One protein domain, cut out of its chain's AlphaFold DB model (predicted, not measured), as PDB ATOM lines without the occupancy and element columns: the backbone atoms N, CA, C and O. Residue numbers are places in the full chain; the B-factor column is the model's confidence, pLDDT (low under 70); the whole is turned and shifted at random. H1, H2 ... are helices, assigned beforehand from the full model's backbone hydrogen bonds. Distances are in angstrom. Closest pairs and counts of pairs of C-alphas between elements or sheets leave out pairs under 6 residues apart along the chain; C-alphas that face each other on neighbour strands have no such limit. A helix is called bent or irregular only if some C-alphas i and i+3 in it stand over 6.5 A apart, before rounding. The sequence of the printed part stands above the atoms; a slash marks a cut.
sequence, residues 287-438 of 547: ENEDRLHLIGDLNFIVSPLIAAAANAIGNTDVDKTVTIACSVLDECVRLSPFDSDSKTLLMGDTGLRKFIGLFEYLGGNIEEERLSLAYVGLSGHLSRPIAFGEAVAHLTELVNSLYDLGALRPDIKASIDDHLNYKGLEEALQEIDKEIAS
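What this domain is: This is residues 287 to 438 of the 547 residues of an uncharacterized protein of Thorarchaeota archaeon (strain OWC) (UniProt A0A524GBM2). Four helices, H1, H2, H5 and H6, make a bundle, and the hairpin of H3 and H4 packs on one side of it, H4 crossing H2 and H5 and H3 crossing the last residues of H2. H6, the longest helix, runs on past the body, where its residues 428 to 438 stick out alone. The printed part has 152 residues, with six named helices, H1 to H6 along the chain, and no named strand; the class is all helix. It is compact, with a radius of gyration of the C-alphas of 16.3 A, and elongated, spanning 60 by 34 by 23 A.

How they stand to each other: Begin with H6, residues 410 to 438. Its residues 412 to 423 touch H1, residues 289 to 314; look at the closest C-alphas, Ala 310 and Ile 416, 5.1 A apart. The two run the same way at a shallow tilt of 33 degrees, only just short of steep. H5, residues 388 to 405, forms a hairpin with H6, opposite ways at 23 degrees, closest at C-alphas Val 392 and Leu 420, 6.9 A. H2, residues 318 to 335, is the hub, touching four helices. It forms a hairpin with H1 at a shallow tilt of 7 degrees, closest at C-alphas Ala 309 and Thr 321, 4.8 A. H4, residues 368 to 380, touches H5 at a steep tilt of 50 degrees, closest at C-alphas Ala 374 and His 394, 4.4 A. H3, residues 350 to 361, touches H2 at C-alphas Val 333 and Phe 355, 4.9 A apart, at a steep tilt of 68 degrees, only just short of perpendicular. H2 and H6 are apart. In H2, H4, H5 and H6 every O i to N i+4 pair is within hydrogen-bond range; in H1 20 of 22 are, in H3 7 of 8.

Where its parts are: Find C-alpha 289 at (-5.547, 2.799, 2.250); from there H1 runs 37.0 A, with a kink of 31 degrees near residue 302. It is neither bent nor irregular, but only just: C-alphas 301 and 304 are 6.2 A apart. H2 is 25.8 A long, H3 15.9 A, H4 17.7 A and H5 25.5 A. H6 runs 41.4 A from C-alpha 410 at (-9.975, 18.138, 17.239) to C-alpha 438 at (2.441, 29.010, 55.173).

The domain as a whole: The C-alphas of Glu 287 and Ser 438, the two farthest apart, are 61.9 A from each other. The printed part has no cut. The link from H2 to H3, residues 336 to 349, is long. Look for pLDDT under 70 at residues 338 to 348, 364 to 366 and 438; the mean of the printed part is 82.7.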
ATOM      1  N   GLU A 287      -2.296   4.366  -2.073       88.69
ATOM      2  CA  GLU A 287      -0.992   4.192  -1.413       88.69
ATOM      3  C   GLU A 287      -1.066   4.171   0.124       88.69
ATOM      4  O   GLU A 287      -0.132   3.701   0.772       88.69
ATOM      5  N   ASN A 288      -2.130   4.715   0.724       85.69
ATOM      6  CA  ASN A 288      -2.268   4.846   2.177       85.69
ATOM      7  C   ASN A 288      -3.551   4.195   2.714       85.69
ATOM      8  O   ASN A 288      -3.921   4.478   3.849       85.69
ATOM      9  N   GLU A 289      -4.218   3.341   1.936       88.62
ATOM     10  CA  GLU A 289      -5.547   2.799   2.250       88.62
ATOM     11  C   GLU A 289      -5.573   2.133   3.632       88.62
ATOM     12  O   GLU A 289      -6.339   2.552   4.502       88.62
ATOM     13  N   ASP A 290      -4.653   1.199   3.885       87.88
ATOM     14  CA  ASP A 290      -4.543   0.485   5.166       87.88
ATOM     15  C   ASP A 290      -4.310   1.437   6.352       87.88
ATOM     16  O   ASP A 290      -4.908   1.298   7.420       87.88
ATOM     17  N   ARG A 291      -3.457   2.448   6.156       87.75
ATOM     18  CA  ARG A 291      -3.108   3.436   7.186       87.75
ATOM     19  C   ARG A 291      -4.266   4.382   7.490       87.75
ATOM     20  O   ARG A 291      -4.499   4.714   8.649       87.75
ATOM     21  N   LEU A 292      -4.989   4.815   6.459       87.62
ATOM     22  CA  LEU A 292      -6.165   5.671   6.588       87.62
ATOM     23  C   LEU A 292      -7.317   4.919   7.260       87.62
ATOM     24  O   LEU A 292      -7.977   5.486   8.129       87.62
ATOM     25  N   HIS A 293      -7.517   3.642   6.922       89.50
ATOM     26  CA  HIS A 293      -8.474   2.780   7.614       89.50
ATOM     27  C   HIS A 293      -8.124   2.615   9.090       89.50
ATOM     28  O   HIS A 293      -8.985   2.821   9.941       89.50
ATOM     29  N   LEU A 294      -6.855   2.338   9.400       89.88
ATOM     30  CA  LEU A 294      -6.393   2.203  10.777       89.88
ATOM     31  C   LEU A 294      -6.580   3.496  11.587       89.88
ATOM     32  O   LEU A 294      -7.030   3.438  12.729       89.88
ATOM     33  N   ILE A 295      -6.295   4.665  11.001       89.31
ATOM     34  CA  ILE A 295      -6.604   5.957  11.636       89.31
ATOM     35  C   ILE A 295      -8.100   6.116  11.859       89.31
ATOM     36  O   ILE A 295      -8.489   6.583  12.924       89.31
ATOM     37  N   GLY A 296      -8.939   5.746  10.891       87.12
ATOM     38  CA  GLY A 296     -10.393   5.802  11.037       87.12
ATOM     39  C   GLY A 296     -10.890   4.946  12.204       87.12
ATOM     40  O   GLY A 296     -11.668   5.423  13.031       87.12
ATOM     41  N   ASP A 297     -10.384   3.717  12.316       90.38
ATOM     42  CA  ASP A 297     -10.715   2.791  13.400       90.38
ATOM     43  C   ASP A 297     -10.238   3.317  14.761       90.38
ATOM     44  O   ASP A 297     -11.003   3.335  15.730       90.38
ATOM     45  N   LEU A 298      -8.998   3.813  14.829       90.12
ATOM     46  CA  LEU A 298      -8.460   4.449  16.032       90.12
ATOM     47  C   LEU A 298      -9.274   5.685  16.406       90.12
ATOM     48  O   LEU A 298      -9.662   5.825  17.559       90.12
ATOM     49  N   ASN A 299      -9.606   6.546  15.447       89.88
ATOM     50  CA  ASN A 299     -10.406   7.741  15.679       89.88
ATOM     51  C   ASN A 299     -11.779   7.391  16.259       89.88
ATOM     52  O   ASN A 299     -12.200   8.002  17.245       89.88
ATOM     53  N   PHE A 300     -12.433   6.365  15.719       90.38
ATOM     54  CA  PHE A 300     -13.727   5.896  16.197       90.38
ATOM     55  C   PHE A 300     -13.680   5.338  17.630       90.38
ATOM     56  O   PHE A 300     -14.614   5.569  18.398       90.38
ATOM     57  N   ILE A 301     -12.607   4.633  18.002       92.62
ATOM     58  CA  ILE A 301     -12.480   3.950  19.302       92.62
ATOM     59  C   ILE A 301     -11.866   4.858  20.373       92.62
ATOM     60  O   ILE A 301     -12.398   4.980  21.476       92.62
ATOM     61  N   VAL A 302     -10.753   5.513  20.054       92.56
ATOM     62  CA  VAL A 302      -9.944   6.301  20.990       92.56
ATOM     63  C   VAL A 302     -10.623   7.619  21.333       92.56
ATOM     64  O   VAL A 302     -10.628   8.013  22.498       92.56
ATOM     65  N   SER A 303     -11.265   8.280  20.365       91.62
ATOM     66  CA  SER A 303     -11.898   9.579  20.613       91.62
ATOM     67  C   SER A 303     -12.953   9.532  21.738       91.62
ATOM     68  O   SER A 303     -12.866  10.344  22.661       91.62
ATOM     69  N   PRO A 304     -13.927   8.596  21.752       92.88
ATOM     70  CA  PRO A 304     -14.858   8.461  22.877       92.88
ATOM     71  C   PRO A 304     -14.187   8.118  24.214       92.88
ATOM     72  O   PRO A 304     -14.638   8.599  25.254       92.88
ATOM     73  N   LEU A 305     -13.127   7.303  24.207       92.88
ATOM     74  CA  LEU A 305     -12.398   6.934  25.425       92.88
ATOM     75  C   LEU A 305     -11.672   8.141  26.026       92.88
ATOM     76  O   LEU A 305     -11.784   8.385  27.224       92.88
ATOM     77  N   ILE A 306     -11.012   8.953  25.200       92.19
ATOM     78  CA  ILE A 306     -10.373  10.198  25.643       92.19
ATOM     79  C   ILE A 306     -11.417  11.193  26.163       92.19
ATOM     80  O   ILE A 306     -11.214  11.789  27.217       92.19
ATOM     81  N   ALA A 307     -12.577  11.312  25.513       89.56
ATOM     82  CA  ALA A 307     -13.672  12.132  26.033       89.56
ATOM     83  C   ALA A 307     -14.188  11.627  27.401       89.56
ATOM     84  O   ALA A 307     -14.538  12.417  28.278       89.56
ATOM     85  N   ALA A 308     -14.223  10.310  27.622       89.38
ATOM     86  CA  ALA A 308     -14.574   9.737  28.921       89.38
ATOM     87  C   ALA A 308     -13.491   9.994  29.985       89.38
ATOM     88  O   ALA A 308     -13.833  10.292  31.131       89.38
ATOM     89  N   ALA A 309     -12.209   9.936  29.606       88.06
ATOM     90  CA  ALA A 309     -11.091  10.294  30.478       88.06
ATOM     91  C   ALA A 309     -11.146  11.779  30.871       88.06
ATOM     92  O   ALA A 309     -11.061  12.093  32.054       88.06
ATOM     93  N   ALA A 310     -11.411  12.681  29.918       85.75
ATOM     94  CA  ALA A 310     -11.588  14.112  30.176       85.75
ATOM     95  C   ALA A 310     -12.691  14.380  31.218       85.75
ATOM     96  O   ALA A 310     -12.501  15.143  32.166       85.75
ATOM     97  N   ASN A 311     -13.822  13.677  31.107       86.31
ATOM     98  CA  ASN A 311     -14.907  13.765  32.085       86.31
ATOM     99  C   ASN A 311     -14.508  13.233  33.475       86.31
ATOM    100  O   ASN A 311     -14.982  13.749  34.488       86.31
ATOM    101  N   ALA A 312     -13.675  12.193  33.558       86.25
ATOM    102  CA  ALA A 312     -13.189  11.668  34.836       86.25
ATOM    103  C   ALA A 312     -12.231  12.656  35.531       86.25
ATOM    104  O   ALA A 312     -12.374  12.893  36.731       86.25
ATOM    105  N   ILE A 313     -11.363  13.321  34.762       83.38
ATOM    106  CA  ILE A 313     -10.477  14.393  35.247       83.38
ATOM    107  C   ILE A 313     -11.281  15.573  35.779       83.38
ATOM    108  O   ILE A 313     -11.001  16.074  36.868       83.38
ATOM    109  N   GLY A 314     -12.327  15.985  35.053       78.06
ATOM    110  CA  GLY A 314     -13.228  17.049  35.502       78.06
ATOM    111  C   GLY A 314     -13.859  16.763  36.871       78.06
ATOM    112  O   GLY A 314     -14.084  17.687  37.650       78.06
ATOM    113  N   ASN A 315     -14.065  15.482  37.199       82.75
ATOM    114  CA  ASN A 315     -14.598  15.014  38.480       82.75
ATOM    115  C   ASN A 315     -13.514  14.662  39.521       82.75
ATOM    116  O   ASN A 315     -13.845  14.090  40.558       82.75
ATOM    117  N   THR A 316     -12.238  14.993  39.276       77.00
ATOM    118  CA  THR A 316     -11.081  14.717  40.161       77.00
ATOM    119  C   THR A 316     -10.848  13.232  40.486       77.00
ATOM    120  O   THR A 316     -10.261  12.894  41.509       77.00
ATOM    121  N   ASP A 317     -11.288  12.327  39.608       84.81
ATOM    122  CA  ASP A 317     -11.126  10.878  39.776       84.81
ATOM    123  C   ASP A 317      -9.905  10.382  38.981       84.81
ATOM    124  O   ASP A 317      -9.993  10.063  37.787       84.81
ATOM    125  N   VAL A 318      -8.741  10.381  39.640       82.44
ATOM    126  CA  VAL A 318      -7.445  10.020  39.030       82.44
ATOM    127  C   VAL A 318      -7.426   8.553  38.619       82.44
ATOM    128  O   VAL A 318      -7.082   8.239  37.481       82.44
ATOM    129  N   ASP A 319      -7.874   7.667  39.505       85.75
ATOM    130  CA  ASP A 319      -7.864   6.220  39.280       85.75
ATOM    131  C   ASP A 319      -8.727   5.852  38.069       85.75
ATOM    132  O   ASP A 319      -8.319   5.073  37.200       85.75
ATOM    133  N   LYS A 320      -9.914   6.460  37.951       87.88
ATOM    134  CA  LYS A 320     -10.791   6.258  36.795       87.88
ATOM    135  C   LYS A 320     -10.209   6.849  35.516       87.88
ATOM    136  O   LYS A 320     -10.313   6.214  34.468       87.88
ATOM    137  N   THR A 321      -9.591   8.025  35.589       88.06
ATOM    138  CA  THR A 321      -8.918   8.653  34.441       88.06
ATOM    139  C   THR A 321      -7.831   7.741  33.891       88.06
ATOM    140  O   THR A 321      -7.837   7.430  32.699       88.06
ATOM    141  N   VAL A 322      -6.930   7.271  34.756       88.19
ATOM    142  CA  VAL A 322      -5.812   6.424  34.342       88.19
ATOM    143  C   VAL A 322      -6.310   5.063  33.863       88.19
ATOM    144  O   VAL A 322      -5.830   4.571  32.852       88.19
ATOM    145  N   THR A 323      -7.345   4.490  34.485       89.81
ATOM    146  CA  THR A 323      -7.970   3.242  34.006       89.81
ATOM    147  C   THR A 323      -8.521   3.383  32.579       89.81
ATOM    148  O   THR A 323      -8.346   2.487  31.745       89.81
ATOM    149  N   ILE A 324      -9.164   4.512  32.260       91.62
ATOM    150  CA  ILE A 324      -9.655   4.788  30.901       91.62
ATOM    151  C   ILE A 324      -8.477   5.033  29.945       91.62
ATOM    152  O   ILE A 324      -8.491   4.518  28.828       91.62
ATOM    153  N   ALA A 325      -7.437   5.748  30.378       89.94
ATOM    154  CA  ALA A 325      -6.224   5.952  29.586       89.94
ATOM    155  C   ALA A 325      -5.500   4.627  29.280       89.94
ATOM    156  O   ALA A 325      -5.093   4.404  28.145       89.94
ATOM    157  N   CYS A 326      -5.430   3.693  30.233       90.44
ATOM    158  CA  CYS A 326      -4.930   2.337  29.998       90.44
ATOM    159  C   CYS A 326      -5.757   1.601  28.940       90.44
ATOM    160  O   CYS A 326      -5.190   0.929  28.088       90.44
ATOM    161  N   SER A 327      -7.079   1.796  28.927       92.62
ATOM    162  CA  SER A 327      -7.935   1.230  27.876       92.62
ATOM    163  C   SER A 327      -7.596   1.811  26.496       92.62
ATOM    164  O   SER A 327      -7.629   1.095  25.501       92.62
ATOM    165  N   VAL A 328      -7.220   3.095  26.417       92.62
ATOM    166  CA  VAL A 328      -6.716   3.703  25.172       92.62
ATOM    167  C   VAL A 328      -5.398   3.059  24.738       92.62
ATOM    168  O   VAL A 328      -5.246   2.735  23.559       92.62
ATOM    169  N   LEU A 329      -4.464   2.845  25.670       92.44
ATOM    170  CA  LEU A 329      -3.193   2.172  25.385       92.44
ATOM    171  C   LEU A 329      -3.416   0.739  24.882       92.44
ATOM    172  O   LEU A 329      -2.833   0.355  23.869       92.44
ATOM    173  N   ASP A 330      -4.301  -0.019  25.532       91.56
ATOM    174  CA  ASP A 330      -4.646  -1.388  25.143       91.56
ATOM    175  C   ASP A 330      -5.223  -1.447  23.724       91.56
ATOM    176  O   ASP A 330      -4.828  -2.300  22.928       91.56
ATOM    177  N   GLU A 331      -6.112  -0.517  23.370       92.12
ATOM    178  CA  GLU A 331      -6.674  -0.426  22.019       92.12
ATOM    179  C   GLU A 331      -5.608  -0.070  20.972       92.12
ATOM    180  O   GLU A 331      -5.575  -0.677  19.898       92.12
ATOM    181  N   CYS A 332      -4.675   0.829  21.299       91.06
ATOM    182  CA  CYS A 332      -3.536   1.141  20.432       91.06
ATOM    183  C   CYS A 332      -2.631  -0.089  20.226       91.06
ATOM    184  O   CYS A 332      -2.251  -0.413  19.102       91.06
ATOM    185  N   VAL A 333      -2.328  -0.838  21.288       90.75
ATOM    186  CA  VAL A 333      -1.528  -2.073  21.205       90.75
ATOM    187  C   VAL A 333      -2.258  -3.167  20.420       90.75
ATOM    188  O   VAL A 333      -1.630  -3.904  19.655       90.75
ATOM    189  N   ARG A 334      -3.579  -3.283  20.591       90.69
ATOM    190  CA  ARG A 334      -4.425  -4.275  19.914       90.69
ATOM    191  C   ARG A 334      -4.511  -4.031  18.409       90.69
ATOM    192  O   ARG A 334      -4.526  -4.999  17.650       90.69
ATOM    193  N   LEU A 335      -4.599  -2.768  17.997       88.81
ATOM    194  CA  LEU A 335      -4.724  -2.351  16.597       88.81
ATOM    195  C   LEU A 335      -3.370  -2.171  15.892       88.81
ATOM    196  O   LEU A 335      -3.335  -1.973  14.680       88.81
ATOM    197  N   SER A 336      -2.263  -2.277  16.627       86.69
ATOM    198  CA  SER A 336      -0.916  -2.200  16.067       86.69
ATOM    199  C   SER A 336      -0.654  -3.305  15.029       86.69
ATOM    200  O   SER A 336      -0.877  -4.490  15.321       86.69
ATOM    201  N   PRO A 337      -0.165  -2.961  13.822       81.38
ATOM    202  CA  PRO A 337       0.220  -3.952  12.829       81.38
ATOM    203  C   PRO A 337       1.446  -4.742  13.310       81.38
ATOM    204  O   PRO A 337       2.428  -4.187  13.790       81.38
ATOM    205  N   PHE A 338       1.389  -6.069  13.169       60.41
ATOM    206  CA  PHE A 338       2.362  -7.005  13.754       60.41
ATOM    207  C   PHE A 338       3.793  -6.917  13.179       60.41
ATOM    208  O   PHE A 338       4.701  -7.470  13.797       60.41
ATOM    209  N   ASP A 339       3.994  -6.217  12.056       54.66
ATOM    210  CA  ASP A 339       5.245  -6.188  11.275       54.66
ATOM    211  C   ASP A 339       5.961  -4.822  11.303       54.66
ATOM    212  O   ASP A 339       6.636  -4.442  10.345       54.66
ATOM    213  N   SER A 340       5.840  -4.039  12.380       51.91
ATOM    214  CA  SER A 340       6.747  -2.901  12.559       51.91
ATOM    215  C   SER A 340       8.157  -3.445  12.832       51.91
ATOM    216  O   SER A 340       8.497  -3.759  13.973       51.91
ATOM    217  N   ASP A 341       8.966  -3.568  11.774       48.62
ATOM    218  CA  ASP A 341      10.423  -3.810  11.758       48.62
ATOM    219  C   ASP A 341      11.194  -2.656  12.448       48.62
ATOM    220  O   ASP A 341      12.226  -2.172  11.965       48.62
ATOM    221  N   SER A 342      10.682  -2.151  13.573       51.06
ATOM    222  CA  SER A 342      11.320  -1.094  14.334       51.06
ATOM    223  C   SER A 342      12.645  -1.653  14.853       51.06
ATOM    224  O   SER A 342      12.721  -2.595  15.646       51.06
ATOM    225  N   LYS A 343      13.746  -1.092  14.347       50.97
ATOM    226  CA  LYS A 343      15.122  -1.438  14.745       50.97
ATOM    227  C   LYS A 343      15.456  -0.961  16.164       50.97
ATOM    228  O   LYS A 343      16.628  -0.944  16.544       50.97
ATOM    229  N   THR A 344      14.453  -0.569  16.946       52.09
ATOM    230  CA  THR A 344      14.568  -0.098  18.322       52.09
ATOM    231  C   THR A 344      14.887  -1.284  19.237       52.09
ATOM    232  O   THR A 344      14.050  -1.972  19.816       52.09
ATOM    233  N   LEU A 345      16.195  -1.541  19.310       48.97
ATOM    234  CA  LEU A 345      16.924  -2.610  19.996       48.97
ATOM    235  C   LEU A 345      16.729  -2.690  21.528       48.97
ATOM    236  O   LEU A 345      17.452  -3.444  22.177       48.97
ATOM    237  N   LEU A 346      15.793  -1.949  22.134       52.25
ATOM    238  CA  LEU A 346      15.825  -1.659  23.578       52.25
ATOM    239  C   LEU A 346      14.570  -1.998  24.393       52.25
ATOM    240  O   LEU A 346      14.574  -1.765  25.600       52.25
ATOM    241  N   MET A 347      13.523  -2.600  23.820       56.84
ATOM    242  CA  MET A 347      12.274  -2.811  24.575       56.84
ATOM    243  C   MET A 347      11.979  -4.285  24.854       56.84
ATOM    244  O   MET A 347      11.615  -5.053  23.960       56.84
ATOM    245  N   GLY A 348      12.156  -4.679  26.121       64.81
ATOM    246  CA  GLY A 348      11.795  -6.000  26.652       64.81
ATOM    247  C   GLY A 348      10.284  -6.216  26.814       64.81
ATOM    248  O   GLY A 348       9.852  -7.363  26.912       64.81
ATOM    249  N   ASP A 349       9.484  -5.144  26.789       78.19
ATOM    250  CA  ASP A 349       8.021  -5.203  26.804       78.19
ATOM    251  C   ASP A 349       7.454  -5.254  25.375       78.19
ATOM    252  O   ASP A 349       7.648  -4.352  24.555       78.19
ATOM    253  N   THR A 350       6.730  -6.334  25.076       82.81
ATOM    254  CA  THR A 350       6.049  -6.535  23.793       82.81
ATOM    255  C   THR A 350       4.892  -5.563  23.562       82.81
ATOM    256  O   THR A 350       4.598  -5.265  22.408       82.81
ATOM    257  N   GLY A 351       4.228  -5.096  24.626       85.38
ATOM    258  CA  GLY A 351       3.130  -4.133  24.537       85.38
ATOM    259  C   GLY A 351       3.646  -2.762  24.127       85.38
ATOM    260  O   GLY A 351       3.228  -2.231  23.100       85.38
ATOM    261  N   LEU A 352       4.655  -2.260  24.839       86.38
ATOM    262  CA  LEU A 352       5.305  -0.993  24.520       86.38
ATOM    263  C   LEU A 352       5.895  -0.975  23.099       86.38
ATOM    264  O   LEU A 352       5.698  -0.009  22.368       86.38
ATOM    265  N   ARG A 353       6.529  -2.069  22.652       84.50
ATOM    266  CA  ARG A 353       7.029  -2.169  21.268       84.50
ATOM    267  C   ARG A 353       5.914  -2.021  20.235       84.50
ATOM    268  O   ARG A 353       6.080  -1.304  19.256       84.50
ATOM    269  N   LYS A 354       4.780  -2.696  20.443       87.38
ATOM    270  CA  LYS A 354       3.614  -2.580  19.557       87.38
ATOM    271  C   LYS A 354       3.016  -1.182  19.590       87.38
ATOM    272  O   LYS A 354       2.599  -0.684  18.550       87.38
ATOM    273  N   PHE A 355       2.975  -0.565  20.766       89.25
ATOM    274  CA  PHE A 355       2.490   0.794  20.939       89.25
ATOM    275  C   PHE A 355       3.345   1.782  20.143       89.25
ATOM    276  O   PHE A 355       2.820   2.429  19.249       89.25
ATOM    277  N   ILE A 356       4.660   1.826  20.365       87.69
ATOM    278  CA  ILE A 356       5.570   2.708  19.615       87.69
ATOM    279  C   ILE A 356       5.554   2.379  18.115       87.69
ATOM    280  O   ILE A 356       5.413   3.276  17.284       87.69
ATOM    281  N   GLY A 357       5.582   1.089  17.765       84.81
ATOM    282  CA  GLY A 357       5.521   0.621  16.380       84.81
ATOM    283  C   GLY A 357       4.257   1.060  15.632       84.81
ATOM    284  O   GLY A 357       4.325   1.314  14.431       84.81
ATOM    285  N   LEU A 358       3.120   1.225  16.323       88.00
ATOM    286  CA  LEU A 358       1.903   1.792  15.730       88.00
ATOM    287  C   LEU A 358       2.126   3.244  15.290       88.00
ATOM    288  O   LEU A 358       1.774   3.601  14.164       88.00
ATOM    289  N   PHE A 359       2.698   4.079  16.161       87.19
ATOM    290  CA  PHE A 359       2.932   5.484  15.832       87.19
ATOM    291  C   PHE A 359       3.958   5.619  14.701       87.19
ATOM    292  O   PHE A 359       3.761   6.437  13.800       87.19
ATOM    293  N   GLU A 360       5.017   4.801  14.707       84.81
ATOM    294  CA  GLU A 360       6.016   4.774  13.631       84.81
ATOM    295  C   GLU A 360       5.386   4.357  12.297       84.81
ATOM    296  O   GLU A 360       5.594   5.005  11.269       84.81
ATOM    297  N   TYR A 361       4.569   3.299  12.311       85.44
ATOM    298  CA  TYR A 361       3.882   2.799  11.123       85.44
ATOM    299  C   TYR A 361       2.962   3.852  10.495       85.44
ATOM    300  O   TYR A 361       2.874   3.957   9.266       85.44
ATOM    301  N   LEU A 362       2.296   4.642  11.338       83.25
ATOM    302  CA  LEU A 362       1.416   5.738  10.944       83.25
ATOM    303  C   LEU A 362       2.177   7.049  10.649       83.25
ATOM    304  O   LEU A 362       1.572   8.027  10.214       83.25
ATOM    305  N   GLY A 363       3.505   7.073  10.801       74.56
ATOM    306  CA  GLY A 363       4.342   8.220  10.446       74.56
ATOM    307  C   GLY A 363       4.151   9.431  11.360       74.56
ATOM    308  O   GLY A 363       4.253  10.569  10.893       74.56
ATOM    309  N   GLY A 364       3.842   9.202  12.640       68.31
ATOM    310  CA  GLY A 364       3.861  10.252  13.654       68.31
ATOM    311  C   GLY A 364       5.279  10.799  13.846       68.31
ATOM    312  O   GLY A 364       6.254  10.052  13.772       68.31
ATOM    313  N   ASN A 365       5.409  12.101  14.101       67.88
ATOM    314  CA  ASN A 365       6.669  12.663  14.585       67.88
ATOM    315  C   ASN A 365       6.765  12.358  16.085       67.88
ATOM    316  O   ASN A 365       6.120  13.036  16.880       67.88
ATOM    317  N   ILE A 366       7.463  11.283  16.448       68.62
ATOM    318  CA  ILE A 366       7.412  10.726  17.804       68.62
ATOM    319  C   ILE A 366       8.686  11.089  18.552       68.62
ATOM    320  O   ILE A 366       9.788  10.737  18.134       68.62
ATOM    321  N   GLU A 367       8.522  11.715  19.711       78.94
ATOM    322  CA  GLU A 367       9.557  11.734  20.737       78.94
ATOM    323  C   GLU A 367       9.492  10.401  21.501       78.94
ATOM    324  O   GLU A 367       8.785  10.274  22.501       78.94
ATOM    325  N   GLU A 368      10.187   9.376  20.984       80.81
ATOM    326  CA  GLU A 368      10.083   7.975  21.444       80.81
ATOM    327  C   GLU A 368      10.211   7.847  22.968       80.81
ATOM    328  O   GLU A 368       9.453   7.113  23.602       80.81
ATOM    329  N   GLU A 369      11.125   8.608  23.571       83.06
ATOM    330  CA  GLU A 369      11.385   8.600  25.011       83.06
ATOM    331  C   GLU A 369      10.192   9.105  25.835       83.06
ATOM    332  O   GLU A 369       9.818   8.469  26.823       83.06
ATOM    333  N   ARG A 370       9.556  10.212  25.423       86.12
ATOM    334  CA  ARG A 370       8.414  10.798  26.144       86.12
ATOM    335  C   ARG A 370       7.174   9.930  26.022       86.12
ATOM    336  O   ARG A 370       6.521   9.644  27.024       86.12
ATOM    337  N   LEU A 371       6.900   9.440  24.816       87.00
ATOM    338  CA  LEU A 371       5.757   8.569  24.567       87.00
ATOM    339  C   LEU A 371       5.903   7.220  25.295       87.00
ATOM    340  O   LEU A 371       4.931   6.689  25.838       87.00
ATOM    341  N   SER A 372       7.128   6.691  25.372       87.94
ATOM    342  CA  SER A 372       7.428   5.486  26.152       87.94
ATOM    343  C   SER A 372       7.244   5.708  27.651       87.94
ATOM    344  O   SER A 372       6.681   4.856  28.339       87.94
ATOM    345  N   LEU A 373       7.686   6.859  28.164       88.31
ATOM    346  CA  LEU A 373       7.519   7.237  29.564       88.31
ATOM    347  C   LEU A 373       6.035   7.404  29.926       88.31
ATOM    348  O   LEU A 373       5.614   6.891  30.960       88.31
ATOM    349  N   ALA A 374       5.231   7.999  29.040       88.62
ATOM    350  CA  ALA A 374       3.783   8.099  29.209       88.62
ATOM    351  C   ALA A 374       3.104   6.719  29.252       88.62
ATOM    352  O   ALA A 374       2.282   6.458  30.132       88.62
ATOM    353  N   TYR A 375       3.484   5.804  28.352       90.31
ATOM    354  CA  TYR A 375       2.972   4.429  28.356       90.31
ATOM    355  C   TYR A 375       3.300   3.705  29.669       90.31
ATOM    356  O   TYR A 375       2.416   3.111  30.289       90.31
ATOM    357  N   VAL A 376       4.558   3.761  30.119       89.06
ATOM    358  CA  VAL A 376       5.001   3.087  31.352       89.06
ATOM    359  C   VAL A 376       4.376   3.730  32.592       89.06
ATOM    360  O   VAL A 376       3.960   3.012  33.498       89.06
ATOM    361  N   GLY A 377       4.262   5.059  32.631       86.38
ATOM    362  CA  GLY A 377       3.654   5.790  33.742       86.38
ATOM    363  C   GLY A 377       2.171   5.461  33.919       86.38
ATOM    364  O   GLY A 377       1.735   5.124  35.020       86.38
ATOM    365  N   LEU A 378       1.401   5.474  32.826       87.81
ATOM    366  CA  LEU A 378      -0.030   5.159  32.856       87.81
ATOM    367  C   LEU A 378      -0.284   3.674  33.155       87.81
ATOM    368  O   LEU A 378      -1.059   3.355  34.054       87.81
ATOM    369  N   SER A 379       0.412   2.759  32.472       88.25
ATOM    370  CA  SER A 379       0.266   1.313  32.720       88.25
ATOM    371  C   SER A 379       0.771   0.893  34.109       88.25
ATOM    372  O   SER A 379       0.212  -0.012  34.736       88.25
ATOM    373  N   GLY A 380       1.787   1.583  34.630       84.75
ATOM    374  CA  GLY A 380       2.367   1.361  35.952       84.75
ATOM    375  C   GLY A 380       1.465   1.781  37.114       84.75
ATOM    376  O   GLY A 380       1.619   1.230  38.207       84.75
ATOM    377  N   HIS A 381       0.489   2.670  36.888       84.44
ATOM    378  CA  HIS A 381      -0.423   3.177  37.923       84.44
ATOM    379  C   HIS A 381      -1.161   2.058  38.677       84.44
ATOM    380  O   HIS A 381      -1.337   2.133  39.891       84.44
ATOM    381  N   LEU A 382      -1.516   0.970  37.980       75.75
ATOM    382  CA  LEU A 382      -2.172  -0.201  38.580       75.75
ATOM    383  C   LEU A 382      -1.289  -0.929  39.607       75.75
ATOM    384  O   LEU A 382      -1.801  -1.606  40.496       75.75
ATOM    385  N   SER A 383       0.035  -0.815  39.475       81.75
ATOM    386  CA  SER A 383       1.009  -1.422  40.389       81.75
ATOM    387  C   SER A 383       1.515  -0.433  41.440       81.75
ATOM    388  O   SER A 383       1.774  -0.819  42.581       81.75
ATOM    389  N   ARG A 384       1.664   0.840  41.066       84.25
ATOM    390  CA  ARG A 384       2.064   1.934  41.949       84.25
ATOM    391  C   ARG A 384       1.255   3.179  41.576       84.25
ATOM    392  O   ARG A 384       1.526   3.738  40.517       84.25
ATOM    393  N   PRO A 385       0.327   3.639  42.434       83.38
ATOM    394  CA  PRO A 385      -0.455   4.836  42.158       83.38
ATOM    395  C   PRO A 385       0.461   6.035  41.902       83.38
ATOM    396  O   PRO A 385       1.364   6.312  42.698       83.38
ATOM    397  N   ILE A 386       0.228   6.713  40.782       84.19
ATOM    398  CA  ILE A 386       0.905   7.962  40.403       84.19
ATOM    399  C   ILE A 386       0.111   9.171  40.901       84.19
ATOM    400  O   ILE A 386      -1.110   9.100  41.060       84.19
ATOM    401  N   ALA A 387       0.812  10.274  41.164       82.81
ATOM    402  CA  ALA A 387       0.184  11.528  41.574       82.81
ATOM    403  C   ALA A 387      -0.614  12.154  40.416       82.81
ATOM    404  O   ALA A 387      -0.350  11.873  39.246       82.81
ATOM    405  N   PHE A 388      -1.566  13.035  40.734       79.06
ATOM    406  CA  PHE A 388      -2.410  13.679  39.722       79.06
ATOM    407  C   PHE A 388      -1.599  14.463  38.681       79.06
ATOM    408  O   PHE A 388      -1.792  14.243  37.489       79.06
ATOM    409  N   GLY A 389      -0.637  15.291  39.108       79.50
ATOM    410  CA  GLY A 389       0.219  16.051  38.185       79.50
ATOM    411  C   GLY A 389       1.021  15.164  37.224       79.50
ATOM    412  O   GLY A 389       1.170  15.487  36.047       79.50
ATOM    413  N   GLU A 390       1.466  13.992  37.686       83.88
ATOM    414  CA  GLU A 390       2.138  13.003  36.837       83.88
ATOM    415  C   GLU A 390       1.157  12.346  35.846       83.88
ATOM    416  O   GLU A 390       1.469  12.204  34.664       83.88
ATOM    417  N   ALA A 391      -0.057  12.003  36.290       84.12
ATOM    418  CA  ALA A 391      -1.099  11.454  35.421       84.12
ATOM    419  C   ALA A 391      -1.524  12.449  34.328       84.12
ATOM    420  O   ALA A 391      -1.714  12.055  33.176       84.12
ATOM    421  N   VAL A 392      -1.628  13.736  34.673       84.19
ATOM    422  CA  VAL A 392      -1.910  14.834  33.739       84.19
ATOM    423  C   VAL A 392      -0.801  14.967  32.701       84.19
ATOM    424  O   VAL A 392      -1.108  15.052  31.512       84.19
ATOM    425  N   ALA A 393       0.470  14.929  33.107       86.19
ATOM    426  CA  ALA A 393       1.599  15.023  32.183       86.19
ATOM    427  C   ALA A 393       1.607  13.864  31.168       86.19
ATOM    428  O   ALA A 393       1.643  14.102  29.960       86.19
ATOM    429  N   HIS A 394       1.486  12.619  31.642       89.19
ATOM    430  CA  HIS A 394       1.470  11.440  30.766       89.19
ATOM    431  C   HIS A 394       0.251  11.418  29.839       89.19
ATOM    432  O   HIS A 394       0.361  11.048  28.670       89.19
ATOM    433  N   LEU A 395      -0.920  11.830  30.336       88.44
ATOM    434  CA  LEU A 395      -2.125  11.901  29.516       88.44
ATOM    435  C   LEU A 395      -2.038  13.012  28.466       88.44
ATOM    436  O   LEU A 395      -2.475  12.803  27.338       88.44
ATOM    437  N   THR A 396      -1.454  14.160  28.809       89.25
ATOM    438  CA  THR A 396      -1.224  15.264  27.867       89.25
ATOM    439  C   THR A 396      -0.330  14.809  26.716       89.25
ATOM    440  O   THR A 396      -0.650  15.048  25.552       89.25
ATOM    441  N   GLU A 397       0.750  14.088  27.024       90.31
ATOM    442  CA  GLU A 397       1.656  13.531  26.016       90.31
ATOM    443  C   GLU A 397       0.947  12.521  25.100       90.31
ATOM    444  O   GLU A 397       1.051  12.599  23.872       90.31
ATOM    445  N   LEU A 398       0.153  11.614  25.683       90.62
ATOM    446  CA  LEU A 398      -0.644  10.641  24.937       90.62
ATOM    447  C   LEU A 398      -1.666  11.327  24.015       90.62
ATOM    448  O   LEU A 398      -1.773  10.980  22.840       90.62
ATOM    449  N   VAL A 399      -2.410  12.310  24.528       90.94
ATOM    450  CA  VAL A 399      -3.433  13.064  23.784       90.94
ATOM    451  C   VAL A 399      -2.815  13.837  22.624       90.94
ATOM    452  O   VAL A 399      -3.336  13.776  21.508       90.94
ATOM    453  N   ASN A 400      -1.703  14.536  22.863       89.69
ATOM    454  CA  ASN A 400      -1.001  15.279  21.821       89.69
ATOM    455  C   ASN A 400      -0.470  14.338  20.739       89.69
ATOM    456  O   ASN A 400      -0.695  14.592  19.558       89.69
ATOM    457  N   SER A 401       0.125  13.211  21.134       89.56
ATOM    458  CA  SER A 401       0.622  12.204  20.196       89.56
ATOM    459  C   SER A 401      -0.504  11.606  19.347       89.56
ATOM    460  O   SER A 401      -0.377  11.500  18.127       89.56
ATOM    461  N   LEU A 402      -1.637  11.243  19.959       89.88
ATOM    462  CA  LEU A 402      -2.805  10.702  19.251       89.88
ATOM    463  C   LEU A 402      -3.440  11.727  18.309       89.88
ATOM    464  O   LEU A 402      -3.894  11.371  17.219       89.88
ATOM    465  N   TYR A 403      -3.471  12.996  18.708       89.12
ATOM    466  CA  TYR A 403      -3.934  14.069  17.842       89.12
ATOM    467  C   TYR A 403      -3.006  14.293  16.659       89.12
ATOM    468  O   TYR A 403      -3.483  14.345  15.527       89.12
ATOM    469  N   ASP A 404      -1.696  14.369  16.895       87.25
ATOM    470  CA  ASP A 404      -0.703  14.569  15.842       87.25
ATOM    471  C   ASP A 404      -0.689  13.414  14.836       87.25
ATOM    472  O   ASP A 404      -0.420  13.637  13.658       87.25
ATOM    473  N   LEU A 405      -1.080  12.211  15.261       85.56
ATOM    474  CA  LEU A 405      -1.309  11.045  14.407       85.56
ATOM    475  C   LEU A 405      -2.614  11.108  13.592       85.56
ATOM    476  O   LEU A 405      -2.753  10.404  12.594       85.56
ATOM    477  N   GLY A 406      -3.585  11.924  14.013       84.94
ATOM    478  CA  GLY A 406      -4.938  11.989  13.445       84.94
ATOM    479  C   GLY A 406      -5.932  10.990  14.051       84.94
ATOM    480  O   GLY A 406      -7.079  10.909  13.608       84.94
ATOM    481  N   ALA A 407      -5.518  10.249  15.082       88.31
ATOM    482  CA  ALA A 407      -6.345   9.288  15.811       88.31
ATOM    483  C   ALA A 407      -7.288   9.947  16.836       88.31
ATOM    484  O   ALA A 407      -8.131   9.269  17.417       88.31
ATOM    485  N   LEU A 408      -7.171  11.257  17.069       88.06
ATOM    486  CA  LEU A 408      -8.053  12.007  17.960       88.06
ATOM    487  C   LEU A 408      -8.747  13.142  17.208       88.06
ATOM    488  O   LEU A 408      -8.105  13.901  16.482       88.06
ATOM    489  N   ARG A 409     -10.063  13.284  17.404       85.38
ATOM    490  CA  ARG A 409     -10.808  14.401  16.811       85.38
ATOM    491  C   ARG A 409     -10.447  15.742  17.471       85.38
ATOM    492  O   ARG A 409     -10.269  15.785  18.692       85.38
ATOM    493  N   PRO A 410     -10.381  16.844  16.699       84.25
ATOM    494  CA  PRO A 410      -9.975  18.138  17.239       84.25
ATOM    495  C   PRO A 410     -10.893  18.717  18.318       84.25
ATOM    496  O   PRO A 410     -10.410  19.348  19.252       84.25
ATOM    497  N   ASP A 411     -12.202  18.491  18.215       83.50
ATOM    498  CA  ASP A 411     -13.191  18.921  19.210       83.50
ATOM    499  C   ASP A 411     -12.938  18.273  20.579       83.50
ATOM    500  O   ASP A 411     -13.015  18.932  21.615       83.50
ATOM    501  N   ILE A 412     -12.568  16.992  20.579       86.00
ATOM    502  CA  ILE A 412     -12.258  16.245  21.802       86.00
ATOM    503  C   ILE A 412     -10.896  16.650  22.357       86.00
ATOM    504  O   ILE A 412     -10.767  16.773  23.574       86.00
ATOM    505  N   LYS A 413      -9.905  16.918  21.495       89.19
ATOM    506  CA  LYS A 413      -8.626  17.485  21.939       89.19
ATOM    507  C   LYS A 413      -8.824  18.822  22.651       89.19
ATOM    508  O   LYS A 413      -8.335  18.989  23.758       89.19
ATOM    509  N   ALA A 414      -9.554  19.750  22.035       85.31
ATOM    510  CA  ALA A 414      -9.811  21.053  22.641       85.31
ATOM    511  C   ALA A 414     -10.505  20.899  24.004       85.31
ATOM    512  O   ALA A 414     -10.078  21.493  24.987       85.31
ATOM    513  N   SER A 415     -11.504  20.015  24.091       85.25
ATOM    514  CA  SER A 415     -12.207  19.749  25.347       85.25
ATOM    515  C   SER A 415     -11.300  19.187  26.445       85.25
ATOM    516  O   SER A 415     -11.428  19.602  27.596       85.25
ATOM    517  N   ILE A 416     -10.412  18.236  26.136       85.56
ATOM    518  CA  ILE A 416      -9.520  17.678  27.158       85.56
ATOM    519  C   ILE A 416      -8.426  18.672  27.552       85.56
ATOM    520  O   ILE A 416      -8.151  18.791  28.741       85.56
ATOM    521  N   ASP A 417      -7.878  19.435  26.604       85.06
ATOM    522  CA  ASP A 417      -6.918  20.502  26.891       85.06
ATOM    523  C   ASP A 417      -7.541  21.553  27.821       85.06
ATOM    524  O   ASP A 417      -6.914  21.953  28.800       85.06
ATOM    525  N   ASP A 418      -8.796  21.948  27.586       85.06
ATOM    526  CA  ASP A 418      -9.530  22.869  28.461       85.06
ATOM    527  C   ASP A 418      -9.679  22.305  29.882       85.06
ATOM    528  O   ASP A 418      -9.447  23.013  30.865       85.06
ATOM    529  N   HIS A 419     -10.023  21.019  30.016       81.25
ATOM    530  CA  HIS A 419     -10.141  20.359  31.319       81.25
ATOM    531  C   HIS A 419      -8.799  20.238  32.050       81.25
ATOM    532  O   HIS A 419      -8.742  20.487  33.256       81.25
ATOM    533  N   LEU A 420      -7.729  19.876  31.337       78.44
ATOM    534  CA  LEU A 420      -6.381  19.752  31.890       78.44
ATOM    535  C   LEU A 420      -5.828  21.118  32.308       78.44
ATOM    536  O   LEU A 420      -5.312  21.249  33.413       78.44
ATOM    537  N   ASN A 421      -6.014  22.153  31.485       82.06
ATOM    538  CA  ASN A 421      -5.579  23.517  31.786       82.06
ATOM    539  C   ASN A 421      -6.352  24.120  32.963       82.06
ATOM    540  O   ASN A 421      -5.747  24.713  33.855       82.06
ATOM    541  N   TYR A 422      -7.679  23.949  33.000       81.81
ATOM    542  CA  TYR A 422      -8.500  24.420  34.116       81.81
ATOM    543  C   TYR A 422      -8.063  23.779  35.437       81.81
ATOM    544  O   TYR A 422      -7.935  24.467  36.448       81.81
ATOM    545  N   LYS A 423      -7.793  22.468  35.429       74.94
ATOM    546  CA  LYS A 423      -7.360  21.745  36.627       74.94
ATOM    547  C   LYS A 423      -5.919  22.038  37.025       74.94
ATOM    548  O   LYS A 423      -5.673  22.226  38.210       74.94
ATOM    549  N   GLY A 424      -5.004  22.165  36.067       71.88
ATOM    550  CA  GLY A 424      -3.639  22.614  36.341       71.88
ATOM    551  C   GLY A 424      -3.612  24.008  36.976       71.88
ATOM    552  O   GLY A 424      -2.864  24.240  37.920       71.88
ATOM    553  N   LEU A 425      -4.487  24.916  36.527       79.06
ATOM    554  CA  LEU A 425      -4.651  26.231  37.151       79.06
ATOM    555  C   LEU A 425      -5.243  26.130  38.566       79.06
ATOM    556  O   LEU A 425      -4.786  26.832  39.462       79.06
ATOM    557  N   GLU A 426      -6.248  25.275  38.777       78.94
ATOM    558  CA  GLU A 426      -6.866  25.069  40.093       78.94
ATOM    559  C   GLU A 426      -5.856  24.532  41.121       78.94
ATOM    560  O   GLU A 426      -5.821  25.027  42.246       78.94
ATOM    561  N   GLU A 427      -5.004  23.578  40.741       72.44
ATOM    562  CA  GLU A 427      -3.947  23.059  41.619       72.44
ATOM    563  C   GLU A 427      -2.842  24.083  41.876       72.44
ATOM    564  O   GLU A 427      -2.457  24.269  43.029       72.44
ATOM    565  N   ALA A 428      -2.386  24.806  40.847       75.56
ATOM    566  CA  ALA A 428      -1.393  25.864  41.018       75.56
ATOM    567  C   ALA A 428      -1.902  26.972  41.954       75.56
ATOM    568  O   ALA A 428      -1.159  27.462  42.799       75.56
ATOM    569  N   LEU A 429      -3.184  27.342  41.855       79.00
ATOM    570  CA  LEU A 429      -3.808  28.297  42.773       79.00
ATOM    571  C   LEU A 429      -3.876  27.757  44.203       79.00
ATOM    572  O   LEU A 429      -3.599  28.503  45.135       79.00
ATOM    573  N   GLN A 430      -4.195  26.475  44.390       77.56
ATOM    574  CA  GLN A 430      -4.205  25.855  45.718       77.56
ATOM    575  C   GLN A 430      -2.803  25.747  46.328       77.56
ATOM    576  O   GLN A 430      -2.657  25.890  47.540       77.56
ATOM    577  N   GLU A 431      -1.778  25.498  45.513       75.62
ATOM    578  CA  GLU A 431      -0.384  25.456  45.954       75.62
ATOM    579  C   GLU A 431       0.112  26.854  46.339       75.62
ATOM    580  O   GLU A 431       0.645  27.019  47.433       75.62
ATOM    581  N   ILE A 432      -0.202  27.877  45.535       77.44
ATOM    582  CA  ILE A 432       0.065  29.287  45.856       77.44
ATOM    583  C   ILE A 432      -0.676  29.715  47.129       77.44
ATOM    584  O   ILE A 432      -0.076  30.316  48.015       77.44
ATOM    585  N   ASP A 433      -1.964  29.392  47.266       78.12
ATOM    586  CA  ASP A 433      -2.743  29.724  48.464       78.12
ATOM    587  C   ASP A 433      -2.169  29.041  49.712       78.12
ATOM    588  O   ASP A 433      -2.181  29.612  50.804       78.12
ATOM    589  N   LYS A 434      -1.635  27.825  49.562       81.44
ATOM    590  CA  LYS A 434      -0.991  27.078  50.641       81.44
ATOM    591  C   LYS A 434       0.386  27.642  50.993       81.44
ATOM    592  O   LYS A 434       0.697  27.705  52.179       81.44
ATOM    593  N   GLU A 435       1.168  28.085  50.009       70.69
ATOM    594  CA  GLU A 435       2.444  28.781  50.219       70.69
ATOM    595  C   GLU A 435       2.232  30.141  50.901       70.69
ATOM    596  O   GLU A 435       2.840  30.408  51.937       70.69
ATOM    597  N   ILE A 436       1.275  30.945  50.423       74.62
ATOM    598  CA  ILE A 436       0.891  32.233  51.027       74.62
ATOM    599  C   ILE A 436       0.359  32.039  52.452       74.62
ATOM    600  O   ILE A 436       0.655  32.835  53.344       74.62
ATOM    601  N   ALA A 437      -0.418  30.978  52.693       70.88
ATOM    602  CA  ALA A 437      -0.877  30.637  54.035       70.88
ATOM    603  C   ALA A 437       0.277  30.172  54.939       70.88
ATOM    604  O   ALA A 437       0.288  30.514  56.122       70.88
ATOM    605  N   SER A 438       1.267  29.448  54.407       60.12
ATOM    606  CA  SER A 438       2.441  29.010  55.173       60.12
ATOM    607  C   SER A 438       3.435  30.134  55.486       60.12
ATOM    608  O   SER A 438       4.067  30.093  56.538       60.12
TER     609      SER A 438